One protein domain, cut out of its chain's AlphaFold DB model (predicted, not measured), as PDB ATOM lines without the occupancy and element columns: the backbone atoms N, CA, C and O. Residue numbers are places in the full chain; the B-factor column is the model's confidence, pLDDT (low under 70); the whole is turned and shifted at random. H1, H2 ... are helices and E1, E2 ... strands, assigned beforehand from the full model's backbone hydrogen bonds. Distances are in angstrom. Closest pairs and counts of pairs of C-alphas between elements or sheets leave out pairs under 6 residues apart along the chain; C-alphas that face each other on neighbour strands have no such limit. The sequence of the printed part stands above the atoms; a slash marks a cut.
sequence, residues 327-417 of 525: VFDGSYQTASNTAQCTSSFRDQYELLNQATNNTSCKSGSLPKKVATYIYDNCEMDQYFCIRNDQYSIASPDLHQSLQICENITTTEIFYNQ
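What this domain is: This is residues 327 to 417 of the 525 residues of the protein "MACPF domain-containing protein" of Pseudocohnilembus persalinus (UniProt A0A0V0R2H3). A twisted sheet of three strands makes the core, with H1 and loop 350 to 364 on its E1 side, while H2 and tail 404 to 417 run back beyond edge strand E2. The 91 printed residues, under half in named elements, run E1, H1, E2, E3, H2; the sheet, E1 E3 E2, is antiparallel, the class mixed. The outline is flat, 44 by 33 by 17 A, only just loose, close to compact, with radius of gyration 14.9 A.

How they stand to each other: E1, residues 328 to 335, neighbours E3, residues 378 to 387; N 332 and O 383 are 3.0 A apart. H1, residues 343 to 349, is on the sheet and comes closest to E1 at C-alphas 346 and 335, 6.0 A. E2, residues 365 to 375, bends by 52 degrees at residue 370 and forms a hairpin with E3; N 368 and O 384 are 2.8 A apart. H2, residues 396 to 403, is only just not on the sheet, with 4 pairs of C-alphas within 10 A. Every O i to N i+4 pair in H1 and H2 is within hydrogen-bond range.

Where its parts are: E1 spans 21.1 A from C-alpha 328 (57.082, -28.929, 75.921); E2 spans 28.0 A, E3 28.8 A. H2 ends at C-alpha 403 (63.327, -33.965, 88.532).

The domain as a whole: The printed part has no cut. The H1 to E2 link is long. Residues 391 to 397 stand free. Residues 337 and 389 to 417 have pLDDT under 70.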
ATOM      1  N   VAL A 327      57.690 -25.236  77.690       72.19
ATOM      2  CA  VAL A 327      58.944 -25.993  77.586       72.19
ATOM      3  C   VAL A 327      58.740 -27.298  76.810       72.19
ATOM      4  O   VAL A 327      59.716 -27.890  76.360       72.19
ATOM      5  N   PHE A 328      57.481 -27.710  76.611       79.06
ATOM      6  CA  PHE A 328      57.082 -28.929  75.921       79.06
ATOM      7  C   PHE A 328      56.674 -28.652  74.469       79.06
ATOM      8  O   PHE A 328      55.627 -28.060  74.207       79.06
ATOM      9  N   ASP A 329      57.465 -29.176  73.535       85.31
ATOM     10  CA  ASP A 329      57.192 -29.256  72.093       85.31
ATOM     11  C   ASP A 329      56.463 -30.568  71.726       85.31
ATOM     12  O   ASP A 329      56.612 -31.117  70.630       85.31
ATOM     13  N   GLY A 330      55.700 -31.111  72.676       85.31
ATOM     14  CA  GLY A 330      54.978 -32.374  72.560       85.31
ATOM     15  C   GLY A 330      55.712 -33.571  73.166       85.31
ATOM     16  O   GLY A 330      56.776 -33.460  73.781       85.31
ATOM     17  N   SER A 331      55.111 -34.740  72.986       90.25
ATOM     18  CA  SER A 331      55.634 -36.035  73.414       90.25
ATOM     19  C   SER A 331      55.508 -37.047  72.276       90.25
ATOM     20  O   SER A 331      54.708 -36.866  71.359       90.25
ATOM     21  N   TYR A 332      56.336 -38.086  72.295       92.44
ATOM     22  CA  TYR A 332      56.225 -39.221  71.379       92.44
ATOM     23  C   TYR A 332      56.598 -40.514  72.093       92.44
ATOM     24  O   TYR A 332      57.212 -40.491  73.161       92.44
ATOM     25  N   GLN A 333      56.228 -41.640  71.495       94.19
ATOM     26  CA  GLN A 333      56.538 -42.968  72.002       94.19
ATOM     27  C   GLN A 333      57.104 -43.812  70.869       94.19
ATOM     28  O   GLN A 333      56.521 -43.866  69.788       94.19
ATOM     29  N   THR A 334      58.237 -44.462  71.117       94.06
ATOM     30  CA  THR A 334      58.847 -45.424  70.189       94.06
ATOM     31  C   THR A 334      58.812 -46.804  70.802       94.06
ATOM     32  O   THR A 334      59.151 -46.947  71.975       94.06
ATOM     33  N   ALA A 335      58.507 -47.830  70.020       91.19
ATOM     34  CA  ALA A 335      58.767 -49.197  70.444       91.19
ATOM     35  C   ALA A 335      60.198 -49.565  70.030       91.19
ATOM     36  O   ALA A 335      60.573 -49.481  68.857       91.19
ATOM     37  N   SER A 336      61.037 -49.916  71.003       81.94
ATOM     38  CA  SER A 336      62.430 -50.241  70.740       81.94
ATOM     39  C   SER A 336      62.527 -51.550  69.954       81.94
ATOM     40  O   SER A 336      61.714 -52.466  70.071       81.94
ATOM     41  N   ASN A 337      63.521 -51.607  69.067       65.81
ATOM     42  CA  ASN A 337      63.652 -52.634  68.034       65.81
ATOM     43  C   ASN A 337      64.231 -53.939  68.617       65.81
ATOM     44  O   ASN A 337      65.230 -54.472  68.126       65.81
ATOM     45  N   THR A 338      63.648 -54.448  69.703       72.38
ATOM     46  CA  THR A 338      63.916 -55.819  70.131       72.38
ATOM     47  C   THR A 338      63.385 -56.747  69.039       72.38
ATOM     48  O   THR A 338      62.379 -56.457  68.389       72.38
ATOM     49  N   ALA A 339      64.049 -57.881  68.800       76.38
ATOM     50  CA  ALA A 339      63.654 -58.842  67.760       76.38
ATOM     51  C   ALA A 339      62.214 -59.394  67.924       76.38
ATOM     52  O   ALA A 339      61.755 -60.181  67.100       76.38
ATOM     53  N   GLN A 340      61.520 -59.004  68.995       79.94
ATOM     54  CA  GLN A 340      60.191 -59.442  69.390       79.94
ATOM     55  C   GLN A 340      59.084 -58.440  69.003       79.94
ATOM     56  O   GLN A 340      57.919 -58.833  68.981       79.94
ATOM     57  N   CYS A 341      59.407 -57.199  68.612       87.12
ATOM     58  CA  CYS A 341      58.396 -56.205  68.232       87.12
ATOM     59  C   CYS A 341      58.003 -56.269  66.759       87.12
ATOM     60  O   CYS A 341      58.723 -55.832  65.859       87.12
ATOM     61  N   THR A 342      56.813 -56.820  66.517       90.31
ATOM     62  CA  THR A 342      56.213 -56.895  65.178       90.31
ATOM     63  C   THR A 342      55.915 -55.498  64.618       90.31
ATOM     64  O   THR A 342      55.721 -54.540  65.364       90.31
ATOM     65  N   SER A 343      55.855 -55.349  63.291       88.81
ATOM     66  CA  SER A 343      55.454 -54.077  62.665       88.81
ATOM     67  C   SER A 343      54.047 -53.648  63.087       88.81
ATOM     68  O   SER A 343      53.855 -52.493  63.434       88.81
ATOM     69  N   SER A 344      53.109 -54.594  63.184       88.50
ATOM     70  CA  SER A 344      51.747 -54.333  63.667       88.50
ATOM     71  C   SER A 344      51.704 -53.805  65.100       88.50
ATOM     72  O   SER A 344      50.812 -53.037  65.435       88.50
ATOM     73  N   PHE A 345      52.661 -54.202  65.946       89.31
ATOM     74  CA  PHE A 345      52.783 -53.660  67.297       89.31
ATOM     75  C   PHE A 345      53.185 -52.184  67.260       89.31
ATOM     76  O   PHE A 345      52.568 -51.355  67.922       89.31
ATOM     77  N   ARG A 346      54.196 -51.845  66.450       88.50
ATOM     78  CA  ARG A 346      54.659 -50.462  66.281       88.50
ATOM     79  C   ARG A 346      53.560 -49.555  65.755       88.50
ATOM     80  O   ARG A 346      53.275 -48.541  66.375       88.50
ATOM     81  N   ASP A 347      52.877 -49.987  64.698       87.81
ATOM     82  CA  ASP A 347      51.773 -49.234  64.093       87.81
ATOM     83  C   ASP A 347      50.648 -48.933  65.098       87.81
ATOM     84  O   ASP A 347      49.901 -47.967  64.945       87.81
ATOM     85  N   GLN A 348      50.509 -49.772  66.126       88.31
ATOM     86  CA  GLN A 348      49.484 -49.635  67.145       88.31
ATOM     87  C   GLN A 348      49.902 -48.760  68.334       88.31
ATOM     88  O   GLN A 348      49.049 -48.039  68.860       88.31
ATOM     89  N   TYR A 349      51.152 -48.874  68.791       85.44
ATOM     90  CA  TYR A 349      51.608 -48.323  70.072       85.44
ATOM     91  C   TYR A 349      52.648 -47.206  69.953       85.44
ATOM     92  O   TYR A 349      52.926 -46.532  70.942       85.44
ATOM     93  N   GLU A 350      53.223 -46.971  68.773       92.12
ATOM     94  CA  GLU A 350      54.025 -45.771  68.558       92.12
ATOM     95  C   GLU A 350      53.124 -44.541  68.510       92.12
ATOM     96  O   GLU A 350      52.093 -44.496  67.835       92.12
ATOM     97  N   LEU A 351      53.538 -43.515  69.244       90.25
ATOM     98  CA  LEU A 351      52.877 -42.224  69.251       90.25
ATOM     99  C   LEU A 351      53.780 -41.249  68.535       90.25
ATOM    100  O   LEU A 351      54.924 -41.044  68.935       90.25
ATOM    101  N   LEU A 352      53.251 -40.634  67.488       92.75
ATOM    102  CA  LEU A 352      53.948 -39.582  66.772       92.75
ATOM    103  C   LEU A 352      53.818 -38.275  67.555       92.75
ATOM    104  O   LEU A 352      52.735 -37.935  68.036       92.75
ATOM    105  N   ASN A 353      54.906 -37.511  67.638       90.06
ATOM    106  CA  ASN A 353      54.831 -36.143  68.126       90.06
ATOM    107  C   ASN A 353      53.941 -35.347  67.164       90.06
ATOM    108  O   ASN A 353      54.250 -35.246  65.978       90.06
ATOM    109  N   GLN A 354      52.862 -34.747  67.670       87.38
ATOM    110  CA  GLN A 354      51.926 -33.958  66.862       87.38
ATOM    111  C   GLN A 354      52.603 -32.801  66.111       87.38
ATOM    112  O   GLN A 354      52.190 -32.464  65.004       87.38
ATOM    113  N   ALA A 355      53.662 -32.214  66.676       83.94
ATOM    114  CA  ALA A 355      54.394 -31.104  66.072       83.94
ATOM    115  C   ALA A 355      55.243 -31.519  64.858       83.94
ATOM    116  O   ALA A 355      55.515 -30.688  63.993       83.94
ATOM    117  N   THR A 356      55.685 -32.779  64.784       91.94
ATOM    118  CA  THR A 356      56.539 -33.285  63.690       91.94
ATOM    119  C   THR A 356      55.868 -34.352  62.838       91.94
ATOM    120  O   THR A 356      56.382 -34.690  61.773       91.94
ATOM    121  N   ASN A 357      54.737 -34.881  63.304       94.00
ATOM    122  CA  ASN A 357      54.095 -36.083  62.790       94.00
ATOM    123  C   ASN A 357      55.088 -37.255  62.637       94.00
ATOM    124  O   ASN A 357      55.044 -37.994  61.655       94.00
ATOM    125  N   ASN A 358      56.030 -37.377  63.580       95.12
ATOM    126  CA  ASN A 358      57.068 -38.405  63.597       95.12
ATOM    127  C   ASN A 358      57.473 -38.756  65.045       95.12
ATOM    128  O   ASN A 358      57.169 -38.016  65.982       95.12
ATOM    129  N   THR A 359      58.210 -39.845  65.251       94.06
ATOM    130  CA  THR A 359      58.822 -40.220  66.537       94.06
ATOM    131  C   THR A 359      60.112 -39.433  66.799       94.06
ATOM    132  O   THR A 359      61.180 -39.987  67.061       94.06
ATOM    133  N   SER A 360      60.040 -38.115  66.640       94.88
ATOM    134  CA  SER A 360      61.168 -37.210  66.825       94.88
ATOM    135  C   SER A 360      60.691 -35.849  67.301       94.88
ATOM    136  O   SER A 360      59.606 -35.390  66.938       94.88
ATOM    137  N   CYS A 361      61.541 -35.158  68.052       92.25
ATOM    138  CA  CYS A 361      61.279 -33.778  68.427       92.25
ATOM    139  C   CYS A 361      61.401 -32.820  67.248       92.25
ATOM    140  O   CYS A 361      62.123 -33.077  66.283       92.25
ATOM    141  N   LYS A 362      60.686 -31.695  67.346       90.12
ATOM    142  CA  LYS A 362      60.856 -30.557  66.444       90.12
ATOM    143  C   LYS A 362      62.313 -30.085  66.504       90.12
ATOM    144  O   LYS A 362      62.956 -30.171  67.550       90.12
ATOM    145  N   SER A 363      62.843 -29.599  65.381       90.19
ATOM    146  CA  SER A 363      64.181 -28.996  65.361       90.19
ATOM    147  C   SER A 363      64.267 -27.885  66.414       90.19
ATOM    148  O   SER A 363      63.366 -27.052  66.491       90.19
ATOM    149  N   GLY A 364      65.320 -27.904  67.234       82.50
ATOM    150  CA  GLY A 364      65.465 -27.007  68.385       82.50
ATOM    151  C   GLY A 364      64.966 -27.578  69.715       82.50
ATOM    152  O   GLY A 364      65.185 -26.939  70.736       82.50
ATOM    153  N   SER A 365      64.384 -28.780  69.735       88.38
ATOM    154  CA  SER A 365      63.989 -29.492  70.956       88.38
ATOM    155  C   SER A 365      64.788 -30.779  71.158       88.38
ATOM    156  O   SER A 365      65.118 -31.487  70.206       88.38
ATOM    157  N   LEU A 366      65.098 -31.091  72.415       88.56
ATOM    158  CA  LEU A 366      65.804 -32.291  72.836       88.56
ATOM    159  C   LEU A 366      64.805 -33.352  73.314       88.56
ATOM    160  O   LEU A 366      63.967 -33.057  74.170       88.56
ATOM    161  N   PRO A 367      64.892 -34.593  72.806       92.00
ATOM    162  CA  PRO A 367      64.118 -35.691  73.351       92.00
ATOM    163  C   PRO A 367      64.660 -36.073  74.728       92.00
ATOM    164  O   PRO A 367      65.838 -36.402  74.879       92.00
ATOM    165  N   LYS A 368      63.788 -36.086  75.731       88.19
ATOM    166  CA  LYS A 368      64.075 -36.590  77.069       88.19
ATOM    167  C   LYS A 368      63.195 -37.798  77.337       88.19
ATOM    168  O   LYS A 368      61.978 -37.669  77.404       88.19
ATOM    169  N   LYS A 369      63.816 -38.972  77.460       88.75
ATOM    170  CA  LYS A 369      63.115 -40.201  77.839       88.75
ATOM    171  C   LYS A 369      62.567 -40.031  79.254       88.75
ATOM    172  O   LYS A 369      63.340 -39.727  80.159       88.75
ATOM    173  N   VAL A 370      61.259 -40.196  79.414       82.62
ATOM    174  CA  VAL A 370      60.560 -40.027  80.698       82.62
ATOM    175  C   VAL A 370      60.043 -41.335  81.271       82.62
ATOM    176  O   VAL A 370      59.889 -41.441  82.481       82.62
ATOM    177  N   ALA A 371      59.810 -42.335  80.424       81.06
ATOM    178  CA  ALA A 371      59.370 -43.646  80.863       81.06
ATOM    179  C   ALA A 371      59.790 -44.737  79.878       81.06
ATOM    180  O   ALA A 371      59.975 -44.490  78.682       81.06
ATOM    181  N   THR A 372      59.899 -45.950  80.412       85.00
ATOM    182  CA  THR A 372      59.984 -47.200  79.661       85.00
ATOM    183  C   THR A 372      58.818 -48.080  80.086       85.00
ATOM    184  O   THR A 372      58.644 -48.335  81.277       85.00
ATOM    185  N   TYR A 373      58.063 -48.598  79.127       82.62
ATOM    186  CA  TYR A 373      56.980 -49.550  79.350       82.62
ATOM    187  C   TYR A 373      57.340 -50.892  78.721       82.62
ATOM    188  O   TYR A 373      57.919 -50.921  77.641       82.62
ATOM    189  N   ILE A 374      56.984 -52.005  79.364       82.56
ATOM    190  CA  ILE A 374      57.157 -53.347  78.794       82.56
ATOM    191  C   ILE A 374      55.778 -53.982  78.625       82.56
ATOM    192  O   ILE A 374      55.066 -54.178  79.609       82.56
ATOM    193  N   TYR A 375      55.410 -54.317  77.390       82.50
ATOM    194  CA  TYR A 375      54.137 -54.956  77.049       82.50
ATOM    195  C   TYR A 375      54.374 -56.052  76.003       82.50
ATOM    196  O   TYR A 375      55.012 -55.798  74.989       82.50
ATOM    197  N   ASP A 376      53.935 -57.289  76.262       84.69
ATOM    198  CA  ASP A 376      54.163 -58.462  75.390       84.69
ATOM    199  C   ASP A 376      55.634 -58.682  74.958       84.69
ATOM    200  O   ASP A 376      55.929 -59.093  73.837       84.69
ATOM    201  N   ASN A 377      56.580 -58.442  75.877       85.00
ATOM    202  CA  ASN A 377      58.037 -58.452  75.638       85.00
ATOM    203  C   ASN A 377      58.546 -57.369  74.665       85.00
ATOM    204  O   ASN A 377      59.706 -57.400  74.250       85.00
ATOM    205  N   CYS A 378      57.709 -56.390  74.333       85.81
ATOM    206  CA  CYS A 378      58.112 -55.167  73.662       85.81
ATOM    207  C   CYS A 378      58.383 -54.058  74.662       85.81
ATOM    208  O   CYS A 378      57.564 -53.787  75.536       85.81
ATOM    209  N   GLU A 379      59.525 -53.403  74.502       88.75
ATOM    210  CA  GLU A 379      59.883 -52.220  75.268       88.75
ATOM    211  C   GLU A 379      59.440 -50.970  74.489       88.75
ATOM    212  O   GLU A 379      59.681 -50.849  73.289       88.75
ATOM    213  N   MET A 380      58.743 -50.056  75.158       90.06
ATOM    214  CA  MET A 380      58.253 -48.803  74.598       90.06
ATOM    215  C   MET A 380      58.800 -47.637  75.403       90.06
ATOM    216  O   MET A 380      58.536 -47.514  76.598       90.06
ATOM    217  N   ASP A 381      59.502 -46.747  74.729       90.44
ATOM    218  CA  ASP A 381      60.128 -45.582  75.323       90.44
ATOM    219  C   ASP A 381      59.274 -44.354  75.052       90.44
ATOM    220  O   ASP A 381      59.006 -44.019  73.897       90.44
ATOM    221  N   GLN A 382      58.851 -43.677  76.117       88.88
ATOM    222  CA  GLN A 382      58.160 -42.401  76.020       88.88
ATOM    223  C   GLN A 382      59.156 -41.257  76.183       88.88
ATOM    224  O   GLN A 382      59.980 -41.249  77.102       88.88
ATOM    225  N   TYR A 383      59.039 -40.265  75.309       89.31
ATOM    226  CA  TYR A 383      59.884 -39.084  75.279       89.31
ATOM    227  C   TYR A 383      59.051 -37.812  75.375       89.31
ATOM    228  O   TYR A 383      58.015 -37.680  74.721       89.31
ATOM    229  N   PHE A 384      59.561 -36.837  76.121       88.25
ATOM    230  CA  PHE A 384      59.154 -35.440  76.008       88.25
ATOM    231  C   PHE A 384      60.118 -34.686  75.111       88.25
ATOM    232  O   PHE A 384      61.322 -34.933  75.124       88.25
ATOM    233  N   CYS A 385      59.585 -33.747  74.345       88.31
ATOM    234  CA  CYS A 385      60.379 -32.832  73.551       88.31
ATOM    235  C   CYS A 385      60.538 -31.526  74.302       88.31
ATOM    236  O   CYS A 385      59.577 -30.780  74.451       88.31
ATOM    237  N   ILE A 386      61.750 -31.280  74.792       83.31
ATOM    238  CA  ILE A 386      62.066 -30.116  75.614       83.31
ATOM    239  C   ILE A 386      62.812 -29.105  74.757       83.31
ATOM    240  O   ILE A 386      63.861 -29.431  74.204       83.31
ATOM    241  N   ARG A 387      62.303 -27.881  74.663       77.62
ATOM    242  CA  ARG A 387      62.957 -26.808  73.905       77.62
ATOM    243  C   ARG A 387      64.381 -26.539  74.404       77.62
ATOM    244  O   ARG A 387      64.607 -26.344  75.593       77.62
ATOM    245  N   ASN A 388      65.340 -26.513  73.481       72.50
ATOM    246  CA  ASN A 388      66.764 -26.261  73.741       72.50
ATOM    247  C   ASN A 388      67.126 -24.766  73.661       72.50
ATOM    248  O   ASN A 388      68.239 -24.379  74.001       72.50
ATOM    249  N   ASP A 389      66.216 -23.927  73.159       62.22
ATOM    250  CA  ASP A 389      66.444 -22.501  72.897       62.22
ATOM    251  C   ASP A 389      66.160 -21.588  74.101       62.22
ATOM    252  O   ASP A 389      66.477 -20.397  74.066       62.22
ATOM    253  N   GLN A 390      65.624 -22.137  75.193       54.09
ATOM    254  CA  GLN A 390      65.496 -21.433  76.465       54.09
ATOM    255  C   GLN A 390      66.877 -21.371  77.129       54.09
ATOM    256  O   GLN A 390      67.305 -22.264  77.862       54.09
ATOM    257  N   TYR A 391      67.592 -20.288  76.823       47.53
ATOM    258  CA  TYR A 391      68.737 -19.807  77.581       47.53
ATOM    259  C   TYR A 391      68.443 -19.936  79.084       47.53
ATOM    260  O   TYR A 391      67.576 -19.247  79.610       47.53
ATOM    261  N   SER A 392      69.204 -20.815  79.745       42.44
ATOM    262  CA  SER A 392      69.085 -21.232  81.148       42.44
ATOM    263  C   SER A 392      68.118 -22.398  81.421       42.44
ATOM    264  O   SER A 392      67.068 -22.258  82.041       42.44
ATOM    265  N   ILE A 393      68.614 -23.613  81.176       43.25
ATOM    266  CA  ILE A 393      68.231 -24.829  81.926       43.25
ATOM    267  C   ILE A 393      68.437 -24.640  83.457       43.25
ATOM    268  O   ILE A 393      68.002 -25.467  84.251       43.25
ATOM    269  N   ALA A 394      69.067 -23.540  83.897       40.62
ATOM    270  CA  ALA A 394      69.162 -23.143  85.298       40.62
ATOM    271  C   ALA A 394      67.944 -22.345  85.807       40.62
ATOM    272  O   ALA A 394      67.984 -21.883  86.947       40.62
ATOM    273  N   SER A 395      66.863 -22.190  85.025       45.50
ATOM    274  CA  SER A 395      65.561 -21.860  85.617       45.50
ATOM    275  C   SER A 395      65.177 -22.992  86.584       45.50
ATOM    276  O   SER A 395      65.026 -24.136  86.132       45.50
ATOM    277  N   PRO A 396      65.045 -22.716  87.899       45.97
ATOM    278  CA  PRO A 396      64.679 -23.719  88.897       45.97
ATOM    279  C   PRO A 396      63.410 -24.483  88.515       45.97
ATOM    280  O   PRO A 396      63.329 -25.676  88.790       45.97
ATOM    281  N   ASP A 397      62.490 -23.834  87.797       44.56
ATOM    282  CA  ASP A 397      61.192 -24.387  87.420       44.56
ATOM    283  C   ASP A 397      61.308 -25.570  86.456       44.56
ATOM    284  O   ASP A 397      60.589 -26.554  86.611       44.56
ATOM    285  N   LEU A 398      62.230 -25.539  85.484       47.16
ATOM    286  CA  LEU A 398      62.392 -26.654  84.544       47.16
ATOM    287  C   LEU A 398      63.112 -27.829  85.209       47.16
ATOM    288  O   LEU A 398      62.729 -28.979  85.005       47.16
ATOM    289  N   HIS A 399      64.140 -27.558  86.020       43.53
ATOM    290  CA  HIS A 399      64.846 -28.620  86.733       43.53
ATOM    291  C   HIS A 399      63.952 -29.255  87.810       43.53
ATOM    292  O   HIS A 399      63.951 -30.475  87.925       43.53
ATOM    293  N   GLN A 400      63.121 -28.475  88.513       44.91
ATOM    294  CA  GLN A 400      62.078 -29.001  89.403       44.91
ATOM    295  C   GLN A 400      61.015 -29.783  88.625       44.91
ATOM    296  O   GLN A 400      60.707 -30.906  89.012       44.91
ATOM    297  N   SER A 401      60.527 -29.267  87.493       43.88
ATOM    298  CA  SER A 401      59.534 -29.963  86.657       43.88
ATOM    299  C   SER A 401      60.063 -31.276  86.058       43.88
ATOM    300  O   SER A 401      59.303 -32.221  85.886       43.88
ATOM    301  N   LEU A 402      61.365 -31.370  85.755       42.16
ATOM    302  CA  LEU A 402      61.995 -32.569  85.183       42.16
ATOM    303  C   LEU A 402      62.525 -33.553  86.233       42.16
ATOM    304  O   LEU A 402      62.483 -34.758  85.988       42.16
ATOM    305  N   GLN A 403      62.967 -33.086  87.407       40.84
ATOM    306  CA  GLN A 403      63.327 -33.965  88.532       40.84
ATOM    307  C   GLN A 403      62.140 -34.826  88.988       40.84
ATOM    308  O   GLN A 403      62.340 -35.935  89.483       40.84
ATOM    309  N   ILE A 404      60.911 -34.351  88.759       40.53
ATOM    310  CA  ILE A 404      59.667 -35.097  88.970       40.53
ATOM    311  C   ILE A 404      59.557 -36.318  88.032       40.53
ATOM    312  O   ILE A 404      59.002 -37.343  88.430       40.53
ATOM    313  N   CYS A 405      60.132 -36.255  86.825       36.56
ATOM    314  CA  CYS A 405      60.064 -37.331  85.830       36.56
ATOM    315  C   CYS A 405      61.277 -38.281  85.841       36.56
ATOM    316  O   CYS A 405      61.145 -39.429  85.432       36.56
ATOM    317  N   GLU A 406      62.458 -37.851  86.297       34.06
ATOM    318  CA  GLU A 406      63.703 -38.632  86.146       34.06
ATOM    319  C   GLU A 406      63.831 -39.888  87.037       34.06
ATOM    320  O   GLU A 406      64.841 -40.581  86.943       34.06
ATOM    321  N   ASN A 407      62.844 -40.237  87.874       33.22
ATOM    322  CA  ASN A 407      63.025 -41.267  88.912       33.22
ATOM    323  C   ASN A 407      62.017 -42.428  88.943       33.22
ATOM    324  O   ASN A 407      61.878 -43.083  89.975       33.22
ATOM    325  N   ILE A 408      61.360 -42.754  87.828       38.50
ATOM    326  CA  ILE A 408      60.500 -43.945  87.759       38.50
ATOM    327  C   ILE A 408      61.044 -44.942  86.733       38.50
ATOM    328  O   ILE A 408      60.565 -45.055  85.610       38.50
ATOM    329  N   THR A 409      62.029 -45.738  87.147       34.41
ATOM    330  CA  THR A 409      62.169 -47.099  86.617       34.41
ATOM    331  C   THR A 409      61.113 -47.949  87.322       34.41
ATOM    332  O   THR A 409      61.375 -48.544  88.365       34.41
ATOM    333  N   THR A 410      59.886 -48.001  86.800       34.88
ATOM    334  CA  THR A 410      58.934 -49.052  87.190       34.88
ATOM    335  C   THR A 410      59.410 -50.360  86.573       34.88
ATOM    336  O   THR A 410      58.979 -50.753  85.495       34.88
ATOM    337  N   THR A 411      60.353 -51.024  87.239       29.25
ATOM    338  CA  THR A 411      60.743 -52.408  86.934       29.25
ATOM    339  C   THR A 411      59.808 -53.435  87.569       29.25
ATOM    340  O   THR A 411      60.015 -54.636  87.398       29.25
ATOM    341  N   GLU A 412      58.746 -53.012  88.253       29.02
ATOM    342  CA  GLU A 412      57.702 -53.935  88.676       29.02
ATOM    343  C   GLU A 412      56.719 -54.159  87.532       29.02
ATOM    344  O   GLU A 412      55.801 -53.386  87.274       29.02
ATOM    345  N   ILE A 413      56.986 -55.257  86.825       31.19
ATOM    346  CA  ILE A 413      56.024 -56.076  86.093       31.19
ATOM    347  C   ILE A 413      54.623 -55.842  86.682       31.19
ATOM    348  O   ILE A 413      54.379 -56.201  87.834       31.19
ATOM    349  N   PHE A 414      53.689 -55.315  85.883       28.22
ATOM    350  CA  PHE A 414      52.266 -55.124  86.229       28.22
ATOM    351  C   PHE A 414      51.509 -56.440  86.558       28.22
ATOM    352  O   PHE A 414      50.284 -56.482  86.616       28.22
ATOM    353  N   TYR A 415      52.240 -57.527  86.809       29.89
ATOM    354  CA  TYR A 415      51.777 -58.860  87.162       29.89
ATOM    355  C   TYR A 415      52.761 -59.519  88.144       29.89
ATOM    356  O   TYR A 415      53.488 -60.444  87.788       29.89
ATOM    357  N   ASN A 416      52.784 -59.074  89.402       27.50
ATOM    358  CA  ASN A 416      53.276 -59.916  90.492       27.50
ATOM    359  C   ASN A 416      52.071 -60.570  91.181       27.50
ATOM    360  O   ASN A 416      51.194 -59.881  91.695       27.50
ATOM    361  N   GLN A 417      52.041 -61.904  91.203       30.25
ATOM    362  CA  GLN A 417      50.965 -62.762  91.725       30.25
ATOM    363  C   GLN A 417      50.715 -62.639  93.245       30.25
ATOM    364  O   GLN A 417      49.992 -63.452  93.812       30.25
TER     365      GLN A 417